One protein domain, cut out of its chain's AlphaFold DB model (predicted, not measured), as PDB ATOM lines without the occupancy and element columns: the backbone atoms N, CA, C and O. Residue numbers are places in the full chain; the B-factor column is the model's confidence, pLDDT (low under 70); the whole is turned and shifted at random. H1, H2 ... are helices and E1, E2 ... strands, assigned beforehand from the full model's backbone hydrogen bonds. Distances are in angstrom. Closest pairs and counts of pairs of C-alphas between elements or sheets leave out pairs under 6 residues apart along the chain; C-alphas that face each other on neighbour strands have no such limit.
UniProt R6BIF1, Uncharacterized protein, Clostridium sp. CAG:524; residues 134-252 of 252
ATOM      1  N   ASN A 134      20.893 -54.204 -31.140       64.50
ATOM      2  CA  ASN A 134      19.792 -54.789 -30.365       64.50
ATOM      3  C   ASN A 134      20.296 -55.716 -29.240       64.50
ATOM      4  O   ASN A 134      19.582 -56.619 -28.800       64.50
ATOM      5  N   ASN A 135      21.541 -55.546 -28.799       67.38
ATOM      6  CA  ASN A 135      22.152 -56.372 -27.768       67.38
ATOM      7  C   ASN A 135      21.567 -56.080 -26.379       67.38
ATOM      8  O   ASN A 135      21.348 -54.937 -25.988       67.38
ATOM      9  N   ASN A 136      21.391 -57.146 -25.594       68.25
ATOM     10  CA  ASN A 136      21.030 -57.056 -24.175       68.25
ATOM     11  C   ASN A 136      22.265 -57.023 -23.260       68.25
ATOM     12  O   ASN A 136      22.135 -56.942 -22.040       68.25
ATOM     13  N   GLU A 137      23.466 -57.107 -23.833       71.50
ATOM     14  CA  GLU A 137      24.723 -57.097 -23.095       71.50
ATOM     15  C   GLU A 137      25.742 -56.183 -23.772       71.50
ATOM     16  O   GLU A 137      25.964 -56.260 -24.980       71.50
ATOM     17  N   PHE A 138      26.374 -55.325 -22.974       73.25
ATOM     18  CA  PHE A 138      27.398 -54.383 -23.412       73.25
ATOM     19  C   PHE A 138      28.639 -54.530 -22.533       73.25
ATOM     20  O   PHE A 138      28.523 -54.711 -21.320       73.25
ATOM     21  N   ASN A 139      29.830 -54.372 -23.114       70.19
ATOM     22  CA  ASN A 139      31.064 -54.230 -22.348       70.19
ATOM     23  C   ASN A 139      31.563 -52.777 -22.418       70.19
ATOM     24  O   ASN A 139      31.553 -52.098 -23.445       70.19
ATOM     25  N   MET A 140      32.015 -52.258 -21.287       70.50
ATOM     26  CA  MET A 140      32.617 -50.937 -21.199       70.50
ATOM     27  C   MET A 140      33.995 -51.045 -20.588       70.50
ATOM     28  O   MET A 140      34.165 -51.406 -19.422       70.50
ATOM     29  N   GLU A 141      34.986 -50.703 -21.400       63.72
ATOM     30  CA  GLU A 141      36.388 -50.759 -21.032       63.72
ATOM     31  C   GLU A 141      36.981 -49.361 -21.027       63.72
ATOM     32  O   GLU A 141      37.417 -48.871 -22.056       63.72
ATOM     33  N   PHE A 142      37.059 -48.715 -19.871       58.97
ATOM     34  CA  PHE A 142      37.754 -47.435 -19.763       58.97
ATOM     35  C   PHE A 142      39.265 -47.699 -19.652       58.97
ATOM     36  O   PHE A 142      39.754 -48.068 -18.580       58.97
ATOM     37  N   CYS A 143      39.993 -47.588 -20.767       49.16
ATOM     38  CA  CYS A 143      41.448 -47.739 -20.796       49.16
ATOM     39  C   CYS A 143      42.137 -46.539 -20.128       49.16
ATOM     40  O   CYS A 143      41.771 -45.403 -20.375       49.16
ATOM     41  N   PHE A 144      43.162 -46.792 -19.307       46.03
ATOM     42  CA  PHE A 144      43.951 -45.789 -18.567       46.03
ATOM     43  C   PHE A 144      43.133 -44.742 -17.791       46.03
ATOM     44  O   PHE A 144      41.910 -44.751 -17.776       46.03
ATOM     45  N   GLU A 145      43.791 -43.961 -16.946       44.41
ATOM     46  CA  GLU A 145      43.111 -43.188 -15.898       44.41
ATOM     47  C   GLU A 145      42.195 -42.088 -16.465       44.41
ATOM     48  O   GLU A 145      41.237 -41.713 -15.787       44.41
ATOM     49  N   ASP A 146      42.364 -41.758 -17.759       40.91
ATOM     50  CA  ASP A 146      41.669 -40.659 -18.429       40.91
ATOM     51  C   ASP A 146      41.156 -40.941 -19.846       40.91
ATOM     52  O   ASP A 146      40.505 -40.064 -20.402       40.91
ATOM     53  N   THR A 147      41.349 -42.130 -20.438       44.06
ATOM     54  CA  THR A 147      40.745 -42.448 -21.752       44.06
ATOM     55  C   THR A 147      39.454 -43.251 -21.591       44.06
ATOM     56  O   THR A 147      39.326 -44.132 -20.740       44.06
ATOM     57  N   SER A 148      38.434 -42.938 -22.387       43.00
ATOM     58  CA  SER A 148      37.244 -43.782 -22.476       43.00
ATOM     59  C   SER A 148      37.331 -44.596 -23.749       43.00
ATOM     60  O   SER A 148      37.270 -44.056 -24.854       43.00
ATOM     61  N   SER A 149      37.435 -45.906 -23.583       48.78
ATOM     62  CA  SER A 149      37.023 -46.836 -24.616       48.78
ATOM     63  C   SER A 149      35.720 -47.505 -24.197       48.78
ATOM     64  O   SER A 149      35.345 -47.557 -23.025       48.78
ATOM     65  N   TYR A 150      34.962 -47.967 -25.172       51.78
ATOM     66  CA  TYR A 150      33.862 -48.882 -24.921       51.78
ATOM     67  C   TYR A 150      33.887 -49.921 -26.030       51.78
ATOM     68  O   TYR A 150      34.261 -49.634 -27.172       51.78
ATOM     69  N   SER A 151      33.579 -51.155 -25.660       48.56
ATOM     70  CA  SER A 151      33.560 -52.275 -26.585       48.56
ATOM     71  C   SER A 151      32.197 -52.916 -26.485       48.56
ATOM     72  O   SER A 151      31.898 -53.649 -25.553       48.56
ATOM     73  N   VAL A 152      31.322 -52.646 -27.441       47.31
ATOM     74  CA  VAL A 152      30.047 -53.351 -27.429       47.31
ATOM     75  C   VAL A 152      30.296 -54.751 -27.967       47.31
ATOM     76  O   VAL A 152      30.579 -54.947 -29.148       47.31
ATOM     77  N   SER A 153      30.284 -55.728 -27.066       48.09
ATOM     78  CA  SER A 153      30.258 -57.132 -27.436       48.09
ATOM     79  C   SER A 153      28.824 -57.620 -27.370       48.09
ATOM     80  O   SER A 153      28.320 -57.932 -26.291       48.09
ATOM     81  N   GLY A 154      28.190 -57.752 -28.528       41.78
ATOM     82  CA  GLY A 154      27.069 -58.667 -28.622       41.78
ATOM     83  C   GLY A 154      27.570 -60.070 -28.325       41.78
ATOM     84  O   GLY A 154      28.476 -60.561 -28.993       41.78
ATOM     85  N   ILE A 155      26.992 -60.736 -27.327       40.19
ATOM     86  CA  ILE A 155      27.293 -62.151 -27.050       40.19
ATOM     87  C   ILE A 155      26.786 -63.066 -28.184       40.19
ATOM     88  O   ILE A 155      27.044 -64.266 -28.192       40.19
ATOM     89  N   HIS A 156      26.102 -62.532 -29.198       37.69
ATOM     90  CA  HIS A 156      25.646 -63.327 -30.330       37.69
ATOM     91  C   HIS A 156      26.612 -63.249 -31.521       37.69
ATOM     92  O   HIS A 156      26.704 -62.256 -32.236       37.69
ATOM     93  N   THR A 157      27.281 -64.390 -31.727       34.72
ATOM     94  CA  THR A 157      27.861 -64.893 -32.983       34.72
ATOM     95  C   THR A 157      29.005 -64.093 -33.603       34.72
ATOM     96  O   THR A 157      28.775 -63.207 -34.412       34.72
ATOM     97  N   GLY A 158      30.245 -64.507 -33.312       36.09
ATOM     98  CA  GLY A 158      31.374 -64.503 -34.261       36.09
ATOM     99  C   GLY A 158      31.867 -63.168 -34.834       36.09
ATOM    100  O   GLY A 158      32.871 -63.177 -35.540       36.09
ATOM    101  N   ASN A 159      31.217 -62.044 -34.541       36.84
ATOM    102  CA  ASN A 159      31.596 -60.739 -35.058       36.84
ATOM    103  C   ASN A 159      32.601 -60.058 -34.124       36.84
ATOM    104  O   ASN A 159      32.442 -60.110 -32.900       36.84
ATOM    105  N   PRO A 160      33.641 -59.410 -34.679       48.03
ATOM    106  CA  PRO A 160      34.593 -58.663 -33.881       48.03
ATOM    107  C   PRO A 160      33.857 -57.572 -33.101       48.03
ATOM    108  O   PRO A 160      33.049 -56.827 -33.651       48.03
ATOM    109  N   THR A 161      34.147 -57.477 -31.804       55.88
ATOM    110  CA  THR A 161      33.717 -56.359 -30.962       55.88
ATOM    111  C   THR A 161      34.182 -55.056 -31.600       55.88
ATOM    112  O   THR A 161      35.392 -54.815 -31.650       55.88
ATOM    113  N   THR A 162      33.268 -54.209 -32.072       57.34
ATOM    114  CA  THR A 162      33.643 -52.863 -32.513       57.34
ATOM    115  C   THR A 162      34.058 -52.077 -31.278       57.34
ATOM    116  O   THR A 162      33.256 -51.816 -30.377       57.34
ATOM    117  N   LYS A 163      35.348 -51.751 -31.201       61.09
ATOM    118  CA  LYS A 163      35.924 -50.998 -30.091       61.09
ATOM    119  C   LYS A 163      36.104 -49.562 -30.515       61.09
ATOM    120  O   LYS A 163      36.784 -49.303 -31.503       61.09
ATOM    121  N   TYR A 164      35.526 -48.652 -29.750       62.62
ATOM    122  CA  TYR A 164      35.726 -47.232 -29.961       62.62
ATOM    123  C   TYR A 164      36.724 -46.706 -28.944       62.62
ATOM    124  O   TYR A 164      36.601 -46.975 -27.747       62.62
ATOM    125  N   TYR A 165      37.702 -45.959 -29.431       61.00
ATOM    126  CA  TYR A 165      38.804 -45.430 -28.651       61.00
ATOM    127  C   TYR A 165      38.875 -43.923 -28.833       61.00
ATOM    128  O   TYR A 165      39.015 -43.425 -29.952       61.00
ATOM    129  N   PHE A 166      38.859 -43.202 -27.718       56.41
ATOM    130  CA  PHE A 166      39.242 -41.805 -27.722       56.41
ATOM    131  C   PHE A 166      40.405 -41.540 -26.781       56.41
ATOM    132  O   PHE A 166      40.322 -41.833 -25.589       56.41
ATOM    133  N   SER A 167      41.472 -40.955 -27.320       51.31
ATOM    134  CA  SER A 167      42.605 -40.484 -26.525       51.31
ATOM    135  C   SER A 167      42.354 -39.053 -26.068       51.31
ATOM    136  O   SER A 167      42.189 -38.164 -26.899       51.31
ATOM    137  N   CYS A 168      42.359 -38.839 -24.756       49.72
ATOM    138  CA  CYS A 168      42.201 -37.525 -24.148       49.72
ATOM    139  C   CYS A 168      43.507 -36.729 -24.152       49.72
ATOM    140  O   CYS A 168      44.580 -37.311 -24.007       49.72
ATOM    141  N   ASP A 169      43.365 -35.406 -24.227       46.00
ATOM    142  CA  ASP A 169      44.330 -34.453 -23.682       46.00
ATOM    143  C   ASP A 169      43.854 -34.079 -22.255       46.00
ATOM    144  O   ASP A 169      42.669 -33.796 -22.053       46.00
ATOM    145  N   ASP A 170      44.765 -34.087 -21.279       47.75
ATOM    146  CA  ASP A 170      44.643 -33.506 -19.925       47.75
ATOM    147  C   ASP A 170      43.554 -34.035 -18.957       47.75
ATOM    148  O   ASP A 170      42.615 -33.313 -18.602       47.75
ATOM    149  N   ASP A 171      43.741 -35.251 -18.427       40.69
ATOM    150  CA  ASP A 171      43.156 -35.806 -17.184       40.69
ATOM    151  C   ASP A 171      41.642 -35.586 -16.916       40.69
ATOM    152  O   ASP A 171      41.151 -35.573 -15.777       40.69
ATOM    153  N   LYS A 172      40.853 -35.331 -17.963       45.50
ATOM    154  CA  LYS A 172      39.420 -35.026 -17.877       45.50
ATOM    155  C   LYS A 172      38.689 -35.688 -19.026       45.50
ATOM    156  O   LYS A 172      39.057 -35.516 -20.180       45.50
ATOM    157  N   LEU A 173      37.560 -36.338 -18.713       51.81
ATOM    158  CA  LEU A 173      36.610 -36.770 -19.739       51.81
ATOM    159  C   LEU A 173      36.219 -35.564 -20.607       51.81
ATOM    160  O   LEU A 173      35.615 -34.615 -20.072       51.81
ATOM    161  N   PRO A 174      36.507 -35.606 -21.916       61.19
ATOM    162  CA  PRO A 174      36.111 -34.572 -22.850       61.19
ATOM    163  C   PRO A 174      34.603 -34.338 -22.779       61.19
ATOM    164  O   PRO A 174      33.824 -35.260 -22.526       61.19
ATOM    165  N   THR A 175      34.163 -33.104 -23.028       64.44
ATOM    166  CA  THR A 175      32.734 -32.743 -23.018       64.44
ATOM    167  C   THR A 175      31.895 -33.692 -23.869       64.44
ATOM    168  O   THR A 175      30.827 -34.120 -23.438       64.44
ATOM    169  N   TYR A 176      32.420 -34.099 -25.025       65.12
ATOM    170  CA  TYR A 176      31.691 -34.969 -25.932       65.12
ATOM    171  C   TYR A 176      31.536 -36.414 -25.402       65.12
ATOM    172  O   TYR A 176      30.567 -37.081 -25.757       65.12
ATOM    173  N   GLU A 177      32.421 -36.908 -24.522       69.19
ATOM    174  CA  GLU A 177      32.219 -38.220 -23.881       69.19
ATOM    175  C   GLU A 177      31.079 -38.182 -22.883       69.19
ATOM    176  O   GLU A 177      30.313 -39.133 -22.775       69.19
ATOM    177  N   LYS A 178      30.922 -37.066 -22.166       73.19
ATOM    178  CA  LYS A 178      29.786 -36.900 -21.254       73.19
ATOM    179  C   LYS A 178      28.471 -36.879 -22.024       73.19
ATOM    180  O   LYS A 178      27.507 -37.486 -21.573       73.19
ATOM    181  N   GLU A 179      28.442 -36.197 -23.169       77.62
ATOM    182  CA  GLU A 179      27.288 -36.191 -24.077       77.62
ATOM    183  C   GLU A 179      26.966 -37.606 -24.555       77.62
ATOM    184  O   GLU A 179      25.840 -38.060 -24.381       77.62
ATOM    185  N   PHE A 180      27.963 -38.346 -25.045       78.25
ATOM    186  CA  PHE A 180      27.739 -39.727 -25.458       78.25
ATOM    187  C   PHE A 180      27.251 -40.616 -24.314       78.25
ATOM    188  O   PHE A 180      26.319 -41.384 -24.517       78.25
ATOM    189  N   ILE A 181      27.858 -40.553 -23.124       80.38
ATOM    190  CA  ILE A 181      27.450 -41.407 -21.997       80.38
ATOM    191  C   ILE A 181      25.969 -41.182 -21.677       80.38
ATOM    192  O   ILE A 181      25.258 -42.143 -21.398       80.38
ATOM    193  N   ARG A 182      25.477 -39.943 -21.767       84.38
ATOM    194  CA  ARG A 182      24.046 -39.652 -21.596       84.38
ATOM    195  C   ARG A 182      23.195 -40.308 -22.673       84.38
ATOM    196  O   ARG A 182      22.230 -40.980 -22.325       84.38
ATOM    197  N   GLU A 183      23.563 -40.145 -23.941       84.81
ATOM    198  CA  GLU A 183      22.856 -40.781 -25.061       84.81
ATOM    199  C   GLU A 183      22.849 -42.307 -24.925       84.81
ATOM    200  O   GLU A 183      21.804 -42.940 -25.058       84.81
ATOM    201  N   PHE A 184      23.986 -42.898 -24.550       85.12
ATOM    202  CA  PHE A 184      24.108 -44.321 -24.257       85.12
ATOM    203  C   PHE A 184      23.146 -44.760 -23.151       85.12
ATOM    204  O   PHE A 184      22.400 -45.719 -23.339       85.12
ATOM    205  N   LEU A 185      23.148 -44.081 -21.999       88.19
ATOM    206  CA  LEU A 185      22.300 -44.443 -20.860       88.19
ATOM    207  C   LEU A 185      20.813 -44.338 -21.222       88.19
ATOM    208  O   LEU A 185      20.051 -45.257 -20.927       88.19
ATOM    209  N   ASN A 186      20.423 -43.262 -21.912       88.88
ATOM    210  CA  ASN A 186      19.055 -43.048 -22.380       88.88
ATOM    211  C   ASN A 186      18.613 -44.133 -23.364       88.88
ATOM    212  O   ASN A 186      17.529 -44.694 -23.216       88.88
ATOM    213  N   HIS A 187      19.455 -44.451 -24.348       85.12
ATOM    214  CA  HIS A 187      19.168 -45.478 -25.344       85.12
ATOM    215  C   HIS A 187      19.040 -46.869 -24.709       85.12
ATOM    216  O   HIS A 187      18.101 -47.611 -24.994       85.12
ATOM    217  N   THR A 188      19.974 -47.204 -23.819       85.00
ATOM    218  CA  THR A 188      20.111 -48.542 -23.235       85.00
ATOM    219  C   THR A 188      19.010 -48.827 -22.218       85.00
ATOM    220  O   THR A 188      18.344 -49.862 -22.265       85.00
ATOM    221  N   PHE A 189      18.790 -47.892 -21.295       89.94
ATOM    222  CA  PHE A 189      17.889 -48.097 -20.165       89.94
ATOM    223  C   PHE A 189      16.490 -47.513 -20.386       89.94
ATOM    224  O   PHE A 189      15.615 -47.754 -19.567       89.94
ATOM    225  N   LYS A 190      16.255 -46.793 -21.494       88.69
ATOM    226  CA  LYS A 190      14.927 -46.363 -21.979       88.69
ATOM    227  C   LYS A 190      14.053 -45.668 -20.927       88.69
ATOM    228  O   LYS A 190      12.838 -45.834 -20.906       88.69
ATOM    229  N   GLY A 191      14.673 -44.867 -20.062       87.12
ATOM    230  CA  GLY A 191      13.977 -44.150 -18.994       87.12
ATOM    231  C   GLY A 191      13.703 -44.987 -17.743       87.12
ATOM    232  O   GLY A 191      13.050 -44.494 -16.832       87.12
ATOM    233  N   GLU A 192      14.211 -46.216 -17.656       90.44
ATOM    234  CA  GLU A 192      14.208 -47.013 -16.431       90.44
ATOM    235  C   GLU A 192      15.477 -46.783 -15.614       90.44
ATOM    236  O   GLU A 192      16.548 -46.487 -16.151       90.44
ATOM    237  N   LYS A 193      15.383 -46.956 -14.293       92.69
ATOM    238  CA  LYS A 193      16.550 -46.882 -13.409       92.69
ATOM    239  C   LYS A 193      17.506 -48.028 -13.678       92.69
ATOM    240  O   LYS A 193      17.095 -49.182 -13.775       92.69
ATOM    241  N   ALA A 194      18.792 -47.710 -13.673       93.69
ATOM    242  CA  ALA A 194      19.845 -48.705 -13.759       93.69
ATOM    243  C   ALA A 194      20.614 -48.793 -12.435       93.69
ATOM    244  O   ALA A 194      20.960 -47.782 -11.820       93.69
ATOM    245  N   THR A 195      20.880 -50.009 -11.973       93.56
ATOM    246  CA  THR A 195      21.519 -50.288 -10.685       93.56
ATOM    247  C   THR A 195      22.966 -50.692 -10.900       93.56
ATOM    248  O   THR A 195      23.243 -51.641 -11.630       93.56
ATOM    249  N   LEU A 196      23.885 -49.995 -10.232       92.44
ATOM    250  CA  LEU A 196      25.287 -50.389 -10.160       92.44
ATOM    251  C   LEU A 196      25.446 -51.553  -9.176       92.44
ATOM    252  O   LEU A 196      25.054 -51.440  -8.014       92.44
ATOM    253  N   ILE A 197      26.048 -52.649  -9.628       91.06
ATOM    254  CA  ILE A 197      26.360 -53.823  -8.815       91.06
ATOM    255  C   ILE A 197      27.876 -54.004  -8.769       91.06
ATOM    256  O   ILE A 197      28.539 -54.135  -9.798       91.06
ATOM    257  N   GLU A 198      28.414 -54.046  -7.551       89.12
ATOM    258  CA  GLU A 198      29.836 -54.254  -7.281       89.12
ATOM    259  C   GLU A 198      30.036 -55.590  -6.554       89.12
ATOM    260  O   GLU A 198      29.501 -55.821  -5.469       89.12
ATOM    261  N   LYS A 199      30.817 -56.482  -7.163       86.19
ATOM    262  CA  LYS A 199      31.308 -57.740  -6.584       86.19
ATOM    263  C   LYS A 199      32.837 -57.705  -6.558       86.19
ATOM    264  O   LYS A 199      33.444 -56.929  -7.290       86.19
ATOM    265  N   GLN A 200      33.469 -58.573  -5.761       76.38
ATOM    266  CA  GLN A 200      34.927 -58.572  -5.508       76.38
ATOM    267  C   GLN A 200      35.819 -58.392  -6.755       76.38
ATOM    268  O   GLN A 200      36.866 -57.758  -6.649       76.38
ATOM    269  N   HIS A 201      35.406 -58.894  -7.923       77.75
ATOM    270  CA  HIS A 201      36.162 -58.779  -9.179       77.75
ATOM    271  C   HIS A 201      35.316 -58.336 -10.379       77.75
ATOM    272  O   HIS A 201      35.744 -58.481 -11.519       77.75
ATOM    273  N   GLN A 202      34.097 -57.847 -10.147       78.94
ATOM    274  CA  GLN A 202      33.170 -57.489 -11.219       78.94
ATOM    275  C   GLN A 202      32.394 -56.236 -10.849       78.94
ATOM    276  O   GLN A 202      31.862 -56.120  -9.747       78.94
ATOM    277  N   CYS A 203      32.297 -55.319 -11.798       84.25
ATOM    278  CA  CYS A 203      31.475 -54.131 -11.694       84.25
ATOM    279  C   CYS A 203      30.566 -54.123 -12.915       84.25
ATOM    280  O   CYS A 203      31.048 -54.284 -14.031       84.25
ATOM    281  N   TYR A 204      29.259 -54.019 -12.724       88.44
ATOM    282  CA  TYR A 204      28.316 -54.014 -13.837       88.44
ATOM    283  C   TYR A 204      27.061 -53.230 -13.478       88.44
ATOM    284  O   TYR A 204      26.771 -52.992 -12.306       88.44
ATOM    285  N   ILE A 205      26.330 -52.795 -14.495       90.12
ATOM    286  CA  ILE A 205      25.076 -52.061 -14.346       90.12
ATOM    287  C   ILE A 205      23.958 -52.902 -14.935       90.12
ATOM    288  O   ILE A 205      24.122 -53.478 -16.008       90.12
ATOM    289  N   VAL A 206      22.826 -52.958 -14.238       91.19
ATOM    290  CA  VAL A 206      21.628 -53.670 -14.693       91.19
ATOM    291  C   VAL A 206      20.416 -52.750 -14.713       91.19
ATOM    292  O   VAL A 206      20.190 -52.003 -13.763       91.19
ATOM    293  N   GLY A 207      19.618 -52.816 -15.771       90.50
ATOM    294  CA  GLY A 207      18.364 -52.066 -15.908       90.50
ATOM    295  C   GLY A 207      17.702 -52.377 -17.246       90.50
ATOM    296  O   GLY A 207      18.412 -52.721 -18.187       90.50
ATOM    297  N   ASN A 208      16.369 -52.291 -17.342       89.31
ATOM    298  CA  ASN A 208      15.628 -52.537 -18.589       89.31
ATOM    299  C   ASN A 208      15.996 -53.865 -19.300       89.31
ATOM    300  O   ASN A 208      16.107 -53.936 -20.519       89.31
ATOM    301  N   GLY A 209      16.284 -54.924 -18.533       83.81
ATOM    302  CA  GLY A 209      16.715 -56.219 -19.084       83.81
ATOM    303  C   GLY A 209      18.113 -56.236 -19.724       83.81
ATOM    304  O   GLY A 209      18.498 -57.259 -20.284       83.81
ATOM    305  N   VAL A 210      18.875 -55.143 -19.618       84.62
ATOM    306  CA  VAL A 210      20.227 -54.995 -20.166       84.62
ATOM    307  C   VAL A 210      21.284 -55.098 -19.067       84.62
ATOM    308  O   VAL A 210      21.110 -54.571 -17.962       84.62
ATOM    309  N   VAL A 211      22.411 -55.739 -19.389       85.00
ATOM    310  CA  VAL A 211      23.620 -55.786 -18.556       85.00
ATOM    311  C   VAL A 211      24.750 -55.007 -19.224       85.00
ATOM    312  O   VAL A 211      25.099 -55.250 -20.375       85.00
ATOM    313  N   VAL A 212      25.365 -54.084 -18.488       83.62
ATOM    314  CA  VAL A 212      26.560 -53.351 -18.926       83.62
ATOM    315  C   VAL A 212      27.723 -53.732 -18.021       83.62
ATOM    316  O   VAL A 212      27.795 -53.280 -16.876       83.62
ATOM    317  N   ASN A 213      28.642 -54.557 -18.512       82.06
ATOM    318  CA  ASN A 213      29.842 -54.933 -17.770       82.06
ATOM    319  C   ASN A 213      30.851 -53.783 -17.792       82.06
ATOM    320  O   ASN A 213      31.246 -53.307 -18.853       82.06
ATOM    321  N   LEU A 214      31.307 -53.357 -16.620       77.06
ATOM    322  CA  LEU A 214      32.334 -52.336 -16.451       77.06
ATOM    323  C   LEU A 214      33.666 -53.031 -16.144       77.06
ATOM    324  O   LEU A 214      33.905 -53.464 -15.016       77.06
ATOM    325  N   ILE A 215      34.556 -53.112 -17.136       70.94
ATOM    326  CA  ILE A 215      35.881 -53.742 -16.975       70.94
ATOM    327  C   ILE A 215      36.731 -52.962 -15.960       70.94
ATOM    328  O   ILE A 215      37.454 -53.546 -15.154       70.94
ATOM    329  N   LYS A 216      36.599 -51.630 -15.948       69.62
ATOM    330  CA  LYS A 216      37.204 -50.736 -14.952       69.62
ATOM    331  C   LYS A 216      36.190 -49.680 -14.525       69.62
ATOM    332  O   LYS A 216      35.461 -49.136 -15.351       69.62
ATOM    333  N   LYS A 217      36.149 -49.351 -13.233       72.56
ATOM    334  CA  LYS A 217      35.260 -48.300 -12.714       72.56
ATOM    335  C   LYS A 217      35.766 -46.920 -13.145       72.56
ATOM    336  O   LYS A 217      36.859 -46.517 -12.757       72.56
ATOM    337  N   ASN A 218      34.945 -46.175 -13.883       73.88
ATOM    338  CA  ASN A 218      35.227 -44.793 -14.266       73.88
ATOM    339  C   ASN A 218      34.333 -43.821 -13.480       73.88
ATOM    340  O   ASN A 218      33.106 -43.884 -13.560       73.88
ATOM    341  N   LYS A 219      34.934 -42.899 -12.715       76.12
ATOM    342  CA  LYS A 219      34.189 -41.951 -11.860       76.12
ATOM    343  C   LYS A 219      33.246 -41.046 -12.657       76.12
ATOM    344  O   LYS A 219      32.165 -40.722 -12.172       76.12
ATOM    345  N   GLY A 220      33.648 -40.635 -13.857       75.44
ATOM    346  CA  GLY A 220      32.836 -39.778 -14.709       75.44
ATOM    347  C   GLY A 220      31.622 -40.502 -15.283       75.44
ATOM    348  O   GLY A 220      30.526 -39.953 -15.237       75.44
ATOM    349  N   PHE A 221      31.782 -41.762 -15.694       78.75
ATOM    350  CA  PHE A 221      30.658 -42.607 -16.095       78.75
ATOM    351  C   PHE A 221      29.654 -42.795 -14.951       78.75
ATOM    352  O   PHE A 221      28.462 -42.552 -15.122       78.75
ATOM    353  N   ILE A 222      30.132 -43.154 -13.752       84.31
ATOM    354  CA  ILE A 222      29.267 -43.319 -12.571       84.31
ATOM    355  C   ILE A 222      28.548 -42.008 -12.210       84.31
ATOM    356  O   ILE A 222      27.387 -42.023 -11.808       84.31
ATOM    357  N   SER A 223      29.210 -40.862 -12.378       85.06
ATOM    358  CA  SER A 223      28.591 -39.549 -12.172       85.06
ATOM    359  C   SER A 223      27.426 -39.301 -13.136       85.06
ATOM    360  O   SER A 223      26.354 -38.881 -12.698       85.06
ATOM    361  N   GLU A 224      27.591 -39.596 -14.427       85.94
ATOM    362  CA  GLU A 224      26.509 -39.453 -15.411       85.94
ATOM    363  C   GLU A 224      25.390 -40.489 -15.201       85.94
ATOM    364  O   GLU A 224      24.219 -40.123 -15.297       85.94
ATOM    365  N   LEU A 225      25.703 -41.722 -14.781       90.44
ATOM    366  CA  LEU A 225      24.703 -42.718 -14.360       90.44
ATOM    367  C   LEU A 225      23.825 -42.203 -13.208       90.44
ATOM    368  O   LEU A 225      22.601 -42.322 -13.242       90.44
ATOM    369  N   ASN A 226      24.438 -41.598 -12.190       92.56
ATOM    370  CA  ASN A 226      23.698 -41.041 -11.057       92.56
ATOM    371  C   ASN A 226      22.782 -39.884 -11.482       92.56
ATOM    372  O   ASN A 226      21.660 -39.778 -10.988       92.56
ATOM    373  N   LYS A 227      23.236 -39.030 -12.409       93.50
ATOM    374  CA  LYS A 227      22.409 -37.952 -12.975       93.50
ATOM    375  C   LYS A 227      21.231 -38.507 -13.767       93.50
ATOM    376  O   LYS A 227      20.115 -38.038 -13.569       93.50
ATOM    377  N   TYR A 228      21.470 -39.517 -14.601       94.06
ATOM    378  CA  TYR A 228      20.429 -40.222 -15.342       94.06
ATOM    379  C   TYR A 228      19.355 -40.785 -14.396       94.06
ATOM    380  O   TYR A 228      18.184 -40.432 -14.509       94.06
ATOM    381  N   ASN A 229      19.749 -41.554 -13.377       95.69
ATOM    382  CA  ASN A 229      18.809 -42.126 -12.404       95.69
ATOM    383  C   ASN A 229      18.030 -41.064 -11.610       95.69
ATOM    384  O   ASN A 229      16.876 -41.288 -11.227       95.69
ATOM    385  N   LYS A 230      18.652 -39.909 -11.340       95.31
ATOM    386  CA  LYS A 230      17.973 -38.773 -10.712       95.31
ATOM    387  C   LYS A 230      16.890 -38.206 -11.632       95.31
ATOM    388  O   LYS A 230      15.757 -38.078 -11.181       95.31
ATOM    389  N   ALA A 231      17.212 -37.949 -12.900       94.06
ATOM    390  CA  ALA A 231      16.251 -37.454 -13.886       94.06
ATOM    391  C   ALA A 231      15.079 -38.432 -14.085       94.06
ATOM    392  O   ALA A 231      13.921 -38.026 -14.048       94.06
ATOM    393  N   VAL A 232      15.362 -39.736 -14.178       93.31
ATOM    394  CA  VAL A 232      14.325 -40.781 -14.225       93.31
ATOM    395  C   VAL A 232      13.417 -40.722 -12.993       93.31
ATOM    396  O   VAL A 232      12.197 -40.784 -13.113       93.31
ATOM    397  N   SER A 233      13.988 -40.552 -11.796       92.50
ATOM    398  CA  SER A 233      13.201 -40.437 -10.557       92.50
ATOM    399  C   SER A 233      12.287 -39.211 -10.537       92.50
ATOM    400  O   SER A 233      11.197 -39.274  -9.971       92.50
ATOM    401  N   GLU A 234      12.741 -38.090 -11.102       93.56
ATOM    402  CA  GLU A 234      11.957 -36.855 -11.206       93.56
ATOM    403  C   GLU A 234      10.764 -37.061 -12.148       93.56
ATOM    404  O   GLU A 234       9.628 -36.821 -11.739       93.56
ATOM    405  N   ILE A 235      10.989 -37.651 -13.325       90.81
ATOM    406  CA  ILE A 235       9.931 -37.995 -14.289       90.81
ATOM    407  C   ILE A 235       8.925 -38.988 -13.685       90.81
ATOM    408  O   ILE A 235       7.713 -38.800 -13.792       90.81
ATOM    409  N   GLU A 236       9.392 -40.031 -12.991       89.62
ATOM    410  CA  GLU A 236       8.518 -40.985 -12.288       89.62
ATOM    411  C   GLU A 236       7.616 -40.292 -11.257       89.62
ATOM    412  O   GLU A 236       6.460 -40.688 -11.065       89.62
ATOM    413  N   LYS A 237       8.142 -39.281 -10.557       91.81
ATOM    414  CA  LYS A 237       7.392 -38.520  -9.558       91.81
ATOM    415  C   LYS A 237       6.347 -37.628 -10.224       91.81
ATOM    416  O   LYS A 237       5.192 -37.662  -9.804       91.81
ATOM    417  N   GLU A 238       6.729 -36.895 -11.263       90.69
ATOM    418  CA  GLU A 238       5.823 -36.037 -12.036       90.69
ATOM    419  C   GLU A 238       4.681 -36.846 -12.658       90.69
ATOM    420  O   GLU A 238       3.515 -36.496 -12.487       90.69
ATOM    421  N   ASN A 239       4.982 -37.998 -13.265       89.00
ATOM    422  CA  ASN A 239       3.971 -38.887 -13.843       89.00
ATOM    423  C   ASN A 239       2.984 -39.404 -12.784       89.00
ATOM    424  O   ASN A 239       1.776 -39.450 -13.020       89.00
ATOM    425  N   LYS A 240       3.466 -39.750 -11.580       89.75
ATOM    426  CA  LYS A 240       2.593 -40.148 -10.460       89.75
ATOM    427  C   LYS A 240       1.708 -39.000  -9.976       89.75
ATOM    428  O   LYS A 240       0.572 -39.242  -9.571       89.75
ATOM    429  N   GLU A 241       2.210 -37.769  -9.965       91.75
ATOM    430  CA  GLU A 241       1.433 -36.584  -9.582       91.75
ATOM    431  C   GLU A 241       0.375 -36.234 -10.638       91.75
ATOM    432  O   GLU A 241      -0.781 -35.998 -10.280       91.75
ATOM    433  N   GLN A 242       0.726 -36.299 -11.924       88.31
ATOM    434  CA  GLN A 242      -0.207 -36.117 -13.038       88.31
ATOM    435  C   GLN A 242      -1.314 -37.174 -13.034       88.31
ATOM    436  O   GLN A 242      -2.490 -36.826 -13.124       88.31
ATOM    437  N   MET A 243      -0.972 -38.449 -12.829       88.81
ATOM    438  CA  MET A 243      -1.959 -39.529 -12.754       88.81
ATOM    439  C   MET A 243      -2.932 -39.333 -11.581       88.81
ATOM    440  O   MET A 243      -4.137 -39.507 -11.738       88.81
ATOM    441  N   LYS A 244      -2.442 -38.887 -10.414       89.44
ATOM    442  CA  LYS A 244      -3.307 -38.535  -9.273       89.44
ATOM    443  C   LYS A 244      -4.260 -37.381  -9.588       89.44
ATOM    444  O   LYS A 244      -5.390 -37.390  -9.109       89.44
ATOM    445  N   LEU A 245      -3.810 -36.370 -10.332       87.12
ATOM    446  CA  LEU A 245      -4.651 -35.245 -10.753       87.12
ATOM    447  C   LEU A 245      -5.718 -35.694 -11.754       87.12
ATOM    448  O   LEU A 245      -6.879 -35.320 -11.600       87.12
ATOM    449  N   GLN A 246      -5.344 -36.536 -12.718       84.56
ATOM    450  CA  GLN A 246      -6.270 -37.108 -13.691       84.56
ATOM    451  C   GLN A 246      -7.357 -37.951 -13.014       84.56
ATOM    452  O   GLN A 246      -8.536 -37.710 -13.254       84.56
ATOM    453  N   MET A 247      -6.991 -38.859 -12.100       84.50
ATOM    454  CA  MET A 247      -7.972 -39.669 -11.361       84.50
ATOM    455  C   MET A 247      -8.974 -38.800 -10.586       84.50
ATOM    456  O   MET A 247     -10.176 -39.041 -10.647       84.50
ATOM    457  N   LYS A 248      -8.498 -37.722  -9.943       83.06
ATOM    458  CA  LYS A 248      -9.368 -36.754  -9.254       83.06
ATOM    459  C   LYS A 248     -10.327 -36.024 -10.198       83.06
ATOM    460  O   LYS A 248     -11.439 -35.706  -9.791       83.06
ATOM    461  N   MET A 249      -9.904 -35.719 -11.425       81.00
ATOM    462  CA  MET A 249     -10.756 -35.084 -12.439       81.00
ATOM    463  C   MET A 249     -11.789 -36.049 -13.029       81.00
ATOM    464  O   MET A 249     -12.888 -35.624 -13.372       81.00
ATOM    465  N   GLU A 250     -11.447 -37.333 -13.130       83.38
ATOM    466  CA  GLU A 250     -12.331 -38.400 -13.614       83.38
ATOM    467  C   GLU A 250     -13.317 -38.901 -12.538       83.38
ATOM    468  O   GLU A 250     -14.204 -39.697 -12.841       83.38
ATOM    469  N   GLY A 251     -13.218 -38.397 -11.301       63.72
ATOM    470  CA  GLY A 251     -14.140 -38.715 -10.207       63.72
ATOM    471  C   GLY A 251     -13.845 -40.031  -9.481       63.72
ATOM    472  O   GLY A 251     -14.744 -40.557  -8.821       63.72
ATOM    473  N   PHE A 252     -12.616 -40.546  -9.603       53.94
ATOM    474  CA  PHE A 252     -12.104 -41.703  -8.857       53.94
ATOM    475  C   PHE A 252     -11.441 -41.307  -7.531       53.94
ATOM    476  O   PHE A 252     -10.765 -40.250  -7.471       53.94
TER     477      PHE A 252
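What this domain is: This is residues 134 to 252 of the 252 residues of an uncharacterized protein of Clostridium sp. CAG:524 (UniProt R6BIF1). A small, strongly twisted sheet, E1 E6 E5 E4, and a separate hairpin, E2 and E3, beside E1 make a head, from which the long helix H2 runs out as an arm; H1 crosses the first turns of H2. Residues 237 to 243, which belong to H2, and residues 245 to 251, of which 245 to 250 belong to H2, stick out free. The printed part has 119 residues, with two named helices and six named strands in the order E1 E2 E3 H1 E4 E5 E6 H2; the larger sheet is mixed, the class mixed helices and strands. The whole is loose, radius of gyration of the C-alphas 17.5 A, and elongated, spanning 58 by 37 by 28 A.

Where its parts are: E1, residues 137 to 140, begins at C-alpha (24.723, -57.097, -23.095). E2 is residues 148 to 152 and E3 162 to 166. H1, residues 175 to 189, is 21.5 A long. E4 is residues 195 to 199, E5 202 to 207, 16.5 A, and E6 210 to 214. H2, residues 219 to 250, is 46.7 A long and ends at C-alpha (-12.331, -38.400, -13.614).

How they stand to each other: E1 is parallel to E6, with N 138 and O 211 2.9 A apart. E4 E5 E6 form a meander, each strand the antiparallel neighbour of the one before: N 197 and O 204 are 2.8 A apart, N 212 and O 205 2.8 A. In the antiparallel hairpin E2 and E3, N 164 and O 150 are 3.0 A apart. The closest C-alphas of E1 and E2, Met 140 and Tyr 150, are 4.4 A apart. H1 only grazes the larger sheet with residues 185 to 189, H2 with 221 to 229. H2 touches H1 with residues 220 to 228 alone, the same way at a steep tilt of 49 degrees; the closest C-alphas, Arg 182 and Glu 224, are 6.7 A apart. In H1 and H2 every O i to N i+4 pair is within hydrogen-bond range. E3 and H2 are apart.

The domain as a whole: The C-alphas farthest apart, Asp 169 and Gly 251, are 60.2 A apart. The printed part has no cut and no long link. Mean pLDDT of the printed part is 73.5; residues 134 to 136, 141 to 177, 216 and 251 to 252 are under 70.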